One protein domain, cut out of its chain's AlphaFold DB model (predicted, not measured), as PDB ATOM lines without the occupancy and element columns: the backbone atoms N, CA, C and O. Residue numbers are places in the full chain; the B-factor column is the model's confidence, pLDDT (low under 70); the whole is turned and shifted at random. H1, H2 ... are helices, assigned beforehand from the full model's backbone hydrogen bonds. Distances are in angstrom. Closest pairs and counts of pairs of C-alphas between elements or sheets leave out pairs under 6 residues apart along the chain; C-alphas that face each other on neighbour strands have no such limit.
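This is residues 76 to 105 and 277 to 316 of the 316 residues of a protein of Agaricus bisporus var. burnettii (strain JB137-S8 / ATCC MYA-4627 / FGSC 10392) (UniProt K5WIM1). Two helices, H1 and H3, lie side by side and run opposite ways; short H2 follows just past the end of H1, and H4 stands off by itself at the far end of the link from H3. The printed part has 70 residues, all helix in class, in the order H1, H2, H3, H4, with no named strand. It is only just loose, close to extended, with a radius of gyration of the C-alphas of 16.6 A and spans of 45 by 33 by 21 A.

H1, residues 79 to 97, touches H3, residues 280 to 292, at a shallow tilt of 28 degrees; their closest C-alphas, His 90 and Leu 285, are 6.9 A apart. H2, residues 100 to 104, is close to H1 but not clearly touching, with closest C-alphas Asn 96 and Val 102 at 6.3 A. H4, residues 301 to 310, is apart from H1, H2 and H3. In the four helices every O i to N i+4 pair is within hydrogen-bond range.

H1 begins at C-alpha 79 (-39.821, 27.633, -23.641) and is 26.8 A long; H2 is 6.0 A, H3 18.3 A, and H4 14.3 A, ending at C-alpha 310 (-39.909, 25.615, 1.890).

The C-alphas of Ser 101 and Ser 316 are the farthest apart, at 45.3 A. Residues 106 to 276 are not printed, and C-alphas 105 and 277 are 24.5 A apart across the cut. Of the links printed whole, H1 to H2 is tight and H3 to H4 short. Residues 277 to 279 and 316 have pLDDT under 70.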
ATOM      1  N   SER A  76     -32.906  24.809 -18.672       71.19
ATOM      2  CA  SER A  76     -32.292  25.882 -19.465       71.19
ATOM      3  C   SER A  76     -32.741  25.938 -20.934       71.19
ATOM      4  O   SER A  76     -32.422  26.904 -21.628       71.19
ATOM      5  N   ALA A  77     -33.471  24.931 -21.425       74.88
ATOM      6  CA  ALA A  77     -33.983  24.890 -22.793       74.88
ATOM      7  C   ALA A  77     -35.018  25.994 -23.052       74.88
ATOM      8  O   ALA A  77     -35.716  26.469 -22.148       74.88
ATOM      9  N   ARG A  78     -35.165  26.394 -24.323       76.25
ATOM     10  CA  ARG A  78     -36.114  27.454 -24.699       76.25
ATOM     11  C   ARG A  78     -37.550  27.006 -24.407       76.25
ATOM     12  O   ARG A  78     -37.915  25.857 -24.646       76.25
ATOM     13  N   LYS A  79     -38.411  27.930 -23.966       78.25
ATOM     14  CA  LYS A  79     -39.821  27.633 -23.641       78.25
ATOM     15  C   LYS A  79     -40.566  26.849 -24.750       78.25
ATOM     16  O   LYS A  79     -41.172  25.836 -24.408       78.25
ATOM     17  N   PRO A  80     -40.470  27.204 -26.052       81.12
ATOM     18  CA  PRO A  80     -41.126  26.437 -27.118       81.12
ATOM     19  C   PRO A  80     -40.592  25.006 -27.282       81.12
ATOM     20  O   PRO A  80     -41.340  24.102 -27.638       81.12
ATOM     21  N   GLU A  81     -39.305  24.779 -27.009       78.94
ATOM     22  CA  GLU A  81     -38.677  23.455 -27.075       78.94
ATOM     23  C   GLU A  81     -39.238  22.536 -25.984       78.94
ATOM     24  O   GLU A  81     -39.667  21.416 -26.268       78.94
ATOM     25  N   ARG A  82     -39.338  23.052 -24.750       76.06
ATOM     26  CA  ARG A  82     -39.968  22.341 -23.628       76.06
ATOM     27  C   ARG A  82     -41.442  22.051 -23.897       76.06
ATOM     28  O   ARG A  82     -41.888  20.928 -23.684       76.06
ATOM     29  N   GLU A  83     -42.193  23.029 -24.404       79.50
ATOM     30  CA  GLU A  83     -43.605  22.845 -24.759       79.50
ATOM     31  C   GLU A  83     -43.798  21.774 -25.840       79.50
ATOM     32  O   GLU A  83     -44.708  20.950 -25.734       79.50
ATOM     33  N   ASN A  84     -42.934  21.743 -26.857       81.75
ATOM     34  CA  ASN A  84     -42.995  20.742 -27.921       81.75
ATOM     35  C   ASN A  84     -42.658  19.336 -27.414       81.75
ATOM     36  O   ASN A  84     -43.364  18.387 -27.759       81.75
ATOM     37  N   ALA A  85     -41.645  19.192 -26.558       78.50
ATOM     38  CA  ALA A  85     -41.321  17.904 -25.951       78.50
ATOM     39  C   ALA A  85     -42.474  17.384 -25.082       78.50
ATOM     40  O   ALA A  85     -42.902  16.242 -25.229       78.50
ATOM     41  N   VAL A  86     -43.049  18.249 -24.247       79.31
ATOM     42  CA  VAL A  86     -44.203  17.927 -23.397       79.31
ATOM     43  C   VAL A  86     -45.422  17.518 -24.242       79.31
ATOM     44  O   VAL A  86     -46.062  16.507 -23.946       79.31
ATOM     45  N   LYS A  87     -45.706  18.219 -25.350       82.44
ATOM     46  CA  LYS A  87     -46.744  17.820 -26.325       82.44
ATOM     47  C   LYS A  87     -46.452  16.466 -26.974       82.44
ATOM     48  O   LYS A  87     -47.379  15.682 -27.169       82.44
ATOM     49  N   SER A  88     -45.190  16.180 -27.296       81.94
ATOM     50  CA  SER A  88     -44.787  14.889 -27.859       81.94
ATOM     51  C   SER A  88     -45.052  13.753 -26.874       81.94
ATOM     52  O   SER A  88     -45.677  12.767 -27.255       81.94
ATOM     53  N   VAL A  89     -44.659  13.907 -25.604       80.25
ATOM     54  CA  VAL A  89     -44.934  12.906 -24.558       80.25
ATOM     55  C   VAL A  89     -46.435  12.695 -24.393       80.25
ATOM     56  O   VAL A  89     -46.894  11.556 -24.389       80.25
ATOM     57  N   HIS A  90     -47.210  13.780 -24.328       81.88
ATOM     58  CA  HIS A  90     -48.667  13.704 -24.242       81.88
ATOM     59  C   HIS A  90     -49.270  12.879 -25.382       81.88
ATOM     60  O   HIS A  90     -50.056  11.966 -25.137       81.88
ATOM     61  N   LYS A  91     -48.880  13.186 -26.625       83.12
ATOM     62  CA  LYS A  91     -49.355  12.485 -27.817       83.12
ATOM     63  C   LYS A  91     -48.989  11.001 -27.765       83.12
ATOM     64  O   LYS A  91     -49.868  10.163 -27.938       83.12
ATOM     65  N   THR A  92     -47.739  10.674 -27.426       81.00
ATOM     66  CA  THR A  92     -47.296   9.284 -27.264       81.00
ATOM     67  C   THR A  92     -48.123   8.550 -26.209       81.00
ATOM     68  O   THR A  92     -48.601   7.452 -26.477       81.00
ATOM     69  N   PHE A  93     -48.353   9.136 -25.031       79.62
ATOM     70  CA  PHE A  93     -49.196   8.504 -24.012       79.62
ATOM     71  C   PHE A  93     -50.627   8.298 -24.513       79.62
ATOM     72  O   PHE A  93     -51.166   7.205 -24.374       79.62
ATOM     73  N   GLN A  94     -51.229   9.312 -25.134       82.06
ATOM     74  CA  GLN A  94     -52.606   9.257 -25.619       82.06
ATOM     75  C   GLN A  94     -52.810   8.184 -26.703       82.06
ATOM     76  O   GLN A  94     -53.774   7.423 -26.629       82.06
ATOM     77  N   GLU A  95     -51.900   8.087 -27.675       83.00
ATOM     78  CA  GLU A  95     -51.963   7.108 -28.774       83.00
ATOM     79  C   GLU A  95     -51.780   5.666 -28.284       83.00
ATOM     80  O   GLU A  95     -52.394   4.733 -28.806       83.00
ATOM     81  N   ASN A  96     -50.956   5.475 -27.256       80.62
ATOM     82  CA  ASN A  96     -50.589   4.151 -26.768       80.62
ATOM     83  C   ASN A  96     -51.463   3.679 -25.594       80.62
ATOM     84  O   ASN A  96     -51.592   2.472 -25.379       80.62
ATOM     85  N   TRP A  97     -52.126   4.584 -24.860       78.56
ATOM     86  CA  TRP A  97     -52.863   4.238 -23.639       78.56
ATOM     87  C   TRP A  97     -54.005   3.258 -23.857       78.56
ATOM     88  O   TRP A  97     -54.279   2.468 -22.967       78.56
ATOM     89  N   ASN A  98     -54.703   3.296 -24.991       76.94
ATOM     90  CA  ASN A  98     -55.792   2.356 -25.288       76.94
ATOM     91  C   ASN A  98     -55.399   1.285 -26.306       76.94
ATOM     92  O   ASN A  98     -56.224   0.449 -26.667       76.94
ATOM     93  N   ASN A  99     -54.139   1.265 -26.736       82.94
ATOM     94  CA  ASN A  99     -53.671   0.298 -27.707       82.94
ATOM     95  C   ASN A  99     -53.454  -1.068 -27.034       82.94
ATOM     96  O   ASN A  99     -52.536  -1.264 -26.236       82.94
ATOM     97  N   SER A 100     -54.306  -2.036 -27.365       79.81
ATOM     98  CA  SER A 100     -54.226  -3.395 -26.823       79.81
ATOM     99  C   SER A 100     -52.916  -4.106 -27.169       79.81
ATOM    100  O   SER A 100     -52.454  -4.915 -26.370       79.81
ATOM    101  N   SER A 101     -52.294  -3.808 -28.315       83.62
ATOM    102  CA  SER A 101     -50.985  -4.367 -28.676       83.62
ATOM    103  C   SER A 101     -49.902  -3.870 -27.717       83.62
ATOM    104  O   SER A 101     -49.147  -4.671 -27.180       83.62
ATOM    105  N   VAL A 102     -49.915  -2.575 -27.386       82.00
ATOM    106  CA  VAL A 102     -49.004  -1.951 -26.408       82.00
ATOM    107  C   VAL A 102     -49.238  -2.490 -24.995       82.00
ATOM    108  O   VAL A 102     -48.293  -2.822 -24.293       82.00
ATOM    109  N   LYS A 103     -50.492  -2.612 -24.544       78.44
ATOM    110  CA  LYS A 103     -50.795  -3.127 -23.190       78.44
ATOM    111  C   LYS A 103     -50.405  -4.591 -22.982       78.44
ATOM    112  O   LYS A 103     -50.245  -5.036 -21.838       78.44
ATOM    113  N   ASN A 104     -50.366  -5.353 -24.071       83.94
ATOM    114  CA  ASN A 104     -50.115  -6.790 -24.055       83.94
ATOM    115  C   ASN A 104     -48.725  -7.163 -24.566       83.94
ATOM    116  O   ASN A 104     -48.352  -8.332 -24.447       83.94
ATOM    117  N   SER A 105     -47.964  -6.202 -25.095       89.88
ATOM    118  CA  SER A 105     -46.571  -6.420 -25.442       89.88
ATOM    119  C   SER A 105     -45.761  -6.732 -24.190       89.88
ATOM    120  O   SER A 105     -46.168  -6.477 -23.046       89.88
ATOM    121  N   GLU A 277     -64.986   3.636 -14.566       62.50
ATOM    122  CA  GLU A 277     -65.131   5.041 -14.198       62.50
ATOM    123  C   GLU A 277     -64.186   5.931 -15.029       62.50
ATOM    124  O   GLU A 277     -62.958   5.868 -14.890       62.50
ATOM    125  N   PRO A 278     -64.715   6.780 -15.930       59.59
ATOM    126  CA  PRO A 278     -63.916   7.832 -16.535       59.59
ATOM    127  C   PRO A 278     -63.553   8.908 -15.487       59.59
ATOM    128  O   PRO A 278     -64.355   9.173 -14.595       59.59
ATOM    129  N   PRO A 279     -62.394   9.591 -15.605       67.06
ATOM    130  CA  PRO A 279     -61.475   9.556 -16.732       67.06
ATOM    131  C   PRO A 279     -60.048   9.178 -16.286       67.06
ATOM    132  O   PRO A 279     -59.166  10.033 -16.231       67.06
ATOM    133  N   VAL A 280     -59.783   7.895 -15.998       74.56
ATOM    134  CA  VAL A 280     -58.446   7.413 -15.557       74.56
ATOM    135  C   VAL A 280     -57.312   7.914 -16.454       74.56
ATOM    136  O   VAL A 280     -56.267   8.329 -15.962       74.56
ATOM    137  N   LEU A 281     -57.543   7.922 -17.771       74.88
ATOM    138  CA  LEU A 281     -56.601   8.454 -18.755       74.88
ATOM    139  C   LEU A 281     -56.338   9.952 -18.554       74.88
ATOM    140  O   LEU A 281     -55.187  10.370 -18.521       74.88
ATOM    141  N   ASP A 282     -57.383  10.762 -18.404       77.12
ATOM    142  CA  ASP A 282     -57.237  12.206 -18.201       77.12
ATOM    143  C   ASP A 282     -56.531  12.510 -16.873       77.12
ATOM    144  O   ASP A 282     -55.634  13.350 -16.830       77.12
ATOM    145  N   TRP A 283     -56.864  11.780 -15.805       80.38
ATOM    146  CA  TRP A 283     -56.166  11.879 -14.523       80.38
ATOM    147  C   TRP A 283     -54.678  11.529 -14.660       80.38
ATOM    148  O   TRP A 283     -53.820  12.310 -14.235       80.38
ATOM    149  N   ALA A 284     -54.364  10.402 -15.308       76.69
ATOM    150  CA  ALA A 284     -52.994   9.950 -15.524       76.69
ATOM    151  C   ALA A 284     -52.196  10.931 -16.397       76.69
ATOM    152  O   ALA A 284     -51.083  11.310 -16.029       76.69
ATOM    153  N   LEU A 285     -52.774  11.408 -17.506       75.94
ATOM    154  CA  LEU A 285     -52.163  12.412 -18.381       75.94
ATOM    155  C   LEU A 285     -51.923  13.717 -17.627       75.94
ATOM    156  O   LEU A 285     -50.801  14.213 -17.617       75.94
ATOM    157  N   LYS A 286     -52.925  14.263 -16.931       79.94
ATOM    158  CA  LYS A 286     -52.760  15.493 -16.139       79.94
ATOM    159  C   LYS A 286     -51.654  15.350 -15.092       79.94
ATOM    160  O   LYS A 286     -50.868  16.282 -14.915       79.94
ATOM    161  N   GLY A 287     -51.573  14.202 -14.420       77.81
ATOM    162  CA  GLY A 287     -50.514  13.891 -13.459       77.81
ATOM    163  C   GLY A 287     -49.125  13.843 -14.101       77.81
ATOM    164  O   GLY A 287     -48.209  14.526 -13.636       77.81
ATOM    165  N   ALA A 288     -48.980  13.099 -15.201       76.44
ATOM    166  CA  ALA A 288     -47.730  12.997 -15.950       76.44
ATOM    167  C   ALA A 288     -47.259  14.378 -16.431       76.44
ATOM    168  O   ALA A 288     -46.140  14.791 -16.143       76.44
ATOM    169  N   MET A 289     -48.148  15.151 -17.053       77.38
ATOM    170  CA  MET A 289     -47.835  16.466 -17.618       77.38
ATOM    171  C   MET A 289     -47.398  17.481 -16.557       77.38
ATOM    172  O   MET A 289     -46.441  18.224 -16.768       77.38
ATOM    173  N   LYS A 290     -48.038  17.476 -15.380       78.06
ATOM    174  CA  LYS A 290     -47.608  18.293 -14.231       78.06
ATOM    175  C   LYS A 290     -46.261  17.863 -13.651       78.06
ATOM    176  O   LYS A 290     -45.656  18.642 -12.917       78.06
ATOM    177  N   THR A 291     -45.820  16.637 -13.925       79.88
ATOM    178  CA  THR A 291     -44.551  16.089 -13.434       79.88
ATOM    179  C   THR A 291     -43.409  16.371 -14.408       79.88
ATOM    180  O   THR A 291     -42.340  16.760 -13.959       79.88
ATOM    181  N   LEU A 292     -43.652  16.307 -15.725       76.75
ATOM    182  CA  LEU A 292     -42.637  16.554 -16.767       76.75
ATOM    183  C   LEU A 292     -41.981  17.940 -16.697       76.75
ATOM    184  O   LEU A 292     -40.887  18.144 -17.209       76.75
ATOM    185  N   VAL A 293     -42.669  18.923 -16.119       73.94
ATOM    186  CA  VAL A 293     -42.149  20.293 -16.004       73.94
ATOM    187  C   VAL A 293     -41.391  20.547 -14.703       73.94
ATOM    188  O   VAL A 293     -40.824  21.633 -14.553       73.94
ATOM    189  N   ARG A 294     -41.400  19.588 -13.770       79.12
ATOM    190  CA  ARG A 294     -40.744  19.718 -12.467       79.12
ATOM    191  C   ARG A 294     -39.235  19.610 -12.621       79.12
ATOM    192  O   ARG A 294     -38.733  18.944 -13.518       79.12
ATOM    193  N   LYS A 295     -38.536  20.280 -11.712       80.25
ATOM    194  CA  LYS A 295     -37.103  20.106 -11.513       80.25
ATOM    195  C   LYS A 295     -36.851  18.702 -10.958       80.25
ATOM    196  O   LYS A 295     -37.557  18.267 -10.050       80.25
ATOM    197  N   ASP A 296     -35.871  18.015 -11.525       79.38
ATOM    198  CA  ASP A 296     -35.479  16.643 -11.186       79.38
ATOM    199  C   ASP A 296     -34.006  16.528 -10.756       79.38
ATOM    200  O   ASP A 296     -33.556  15.464 -10.341       79.38
ATOM    201  N   THR A 297     -33.258  17.631 -10.823       84.62
ATOM    202  CA  THR A 297     -31.831  17.712 -10.509       84.62
ATOM    203  C   THR A 297     -31.530  18.984  -9.722       84.62
ATOM    204  O   THR A 297     -32.131  20.035  -9.952       84.62
ATOM    205  N   TRP A 298     -30.590  18.897  -8.783       88.94
ATOM    206  CA  TRP A 298     -30.133  20.010  -7.948       88.94
ATOM    207  C   TRP A 298     -28.612  20.084  -7.993       88.94
ATOM    208  O   TRP A 298     -27.949  19.055  -8.102       88.94
ATOM    209  N   GLU A 299     -28.060  21.291  -7.880       90.81
ATOM    210  CA  GLU A 299     -26.602  21.498  -7.878       90.81
ATOM    211  C   GLU A 299     -25.941  20.922  -6.621       90.81
ATOM    212  O   GLU A 299     -24.766  20.559  -6.630       90.81
ATOM    213  N   SER A 300     -26.700  20.841  -5.528       92.31
ATOM    214  CA  SER A 300     -26.244  20.316  -4.250       92.31
ATOM    215  C   SER A 300     -27.402  19.763  -3.426       92.31
ATOM    216  O   SER A 300     -28.577  20.096  -3.626       92.31
ATOM    217  N   LYS A 301     -27.055  18.927  -2.446       89.81
ATOM    218  CA  LYS A 301     -28.003  18.391  -1.467       89.81
ATOM    219  C   LYS A 301     -28.611  19.505  -0.612       89.81
ATOM    220  O   LYS A 301     -29.785  19.439  -0.258       89.81
ATOM    221  N   GLU A 302     -27.827  20.529  -0.303       94.31
ATOM    222  CA  GLU A 302     -28.227  21.694   0.482       94.31
ATOM    223  C   GLU A 302     -29.293  22.503  -0.262       94.31
ATOM    224  O   GLU A 302     -30.313  22.862   0.324       94.31
ATOM    225  N   GLN A 303     -29.112  22.721  -1.571       93.06
ATOM    226  CA  GLN A 303     -30.112  23.394  -2.402       93.06
ATOM    227  C   GLN A 303     -31.414  22.586  -2.469       93.06
ATOM    228  O   GLN A 303     -32.493  23.158  -2.310       93.06
ATOM    229  N   ALA A 304     -31.322  21.264  -2.658       91.81
ATOM    230  CA  ALA A 304     -32.490  20.387  -2.617       91.81
ATOM    231  C   ALA A 304     -33.223  20.500  -1.272       91.81
ATOM    232  O   ALA A 304     -34.437  20.688  -1.242       91.81
ATOM    233  N   TYR A 305     -32.493  20.460  -0.155       91.31
ATOM    234  CA  TYR A 305     -33.068  20.588   1.182       91.31
ATOM    235  C   TYR A 305     -33.804  21.919   1.390       91.31
ATOM    236  O   TYR A 305     -34.928  21.921   1.894       91.31
ATOM    237  N   VAL A 306     -33.211  23.047   0.986       92.69
ATOM    238  CA  VAL A 306     -33.853  24.373   1.080       92.69
ATOM    239  C   VAL A 306     -35.152  24.413   0.271       92.69
ATOM    240  O   VAL A 306     -36.181  24.873   0.766       92.69
ATOM    241  N   GLU A 307     -35.137  23.885  -0.953       90.94
ATOM    242  CA  GLU A 307     -36.321  23.838  -1.814       90.94
ATOM    243  C   GLU A 307     -37.426  22.967  -1.197       90.94
ATOM    244  O   GLU A 307     -38.551  23.438  -1.015       90.94
ATOM    245  N   PHE A 308     -37.105  21.738  -0.777       89.69
ATOM    246  CA  PHE A 308     -38.072  20.824  -0.165       89.69
ATOM    247  C   PHE A 308     -38.637  21.359   1.157       89.69
ATOM    248  O   PHE A 308     -39.849  21.313   1.354       89.69
ATOM    249  N   SER A 309     -37.805  21.926   2.035       90.06
ATOM    250  CA  SER A 309     -38.242  22.462   3.338       90.06
ATOM    251  C   SER A 309     -39.125  23.714   3.237       90.06
ATOM    252  O   SER A 309     -39.941  23.977   4.125       90.06
ATOM    253  N   SER A 310     -39.020  24.476   2.144       90.44
ATOM    254  CA  SER A 310     -39.909  25.615   1.890       90.44
ATOM    255  C   SER A 310     -41.339  25.199   1.523       90.44
ATOM    256  O   SER A 310     -42.289  25.940   1.805       90.44
ATOM    257  N   SER A 311     -41.511  24.013   0.936       88.12
ATOM    258  CA  SER A 311     -42.803  23.523   0.460       88.12
ATOM    259  C   SER A 311     -43.707  23.144   1.639       88.12
ATOM    260  O   SER A 311     -43.318  22.306   2.454       88.12
ATOM    261  N   PRO A 312     -44.944  23.677   1.717       88.25
ATOM    262  CA  PRO A 312     -45.893  23.314   2.770       88.25
ATOM    263  C   PRO A 312     -46.173  21.812   2.853       88.25
ATOM    264  O   PRO A 312     -46.491  21.316   3.924       88.25
ATOM    265  N   TYR A 313     -46.026  21.091   1.737       82.75
ATOM    266  CA  TYR A 313     -46.242  19.648   1.679       82.75
ATOM    267  C   TYR A 313     -45.253  18.852   2.546       82.75
ATOM    268  O   TYR A 313     -45.620  17.811   3.077       82.75
ATOM    269  N   TYR A 314     -44.013  19.331   2.693       81.19
ATOM    270  CA  TYR A 314     -42.963  18.646   3.457       81.19
ATOM    271  C   TYR A 314     -42.748  19.240   4.856       81.19
ATOM    272  O   TYR A 314     -41.820  18.833   5.556       81.19
ATOM    273  N   LYS A 315     -43.579  20.203   5.275       77.62
ATOM    274  CA  LYS A 315     -43.536  20.740   6.639       77.62
ATOM    275  C   LYS A 315     -44.240  19.767   7.587       77.62
ATOM    276  O   LYS A 315     -45.344  19.317   7.295       77.62
ATOM    277  N   SER A 316     -43.565  19.437   8.688       59.56
ATOM    278  CA  SER A 316     -44.084  18.621   9.796       59.56
ATOM    279  C   SER A 316     -45.072  19.387  10.661       59.56
ATOM    280  O   SER A 316     -44.749  20.563  10.953       59.56
TER     281      SER A 316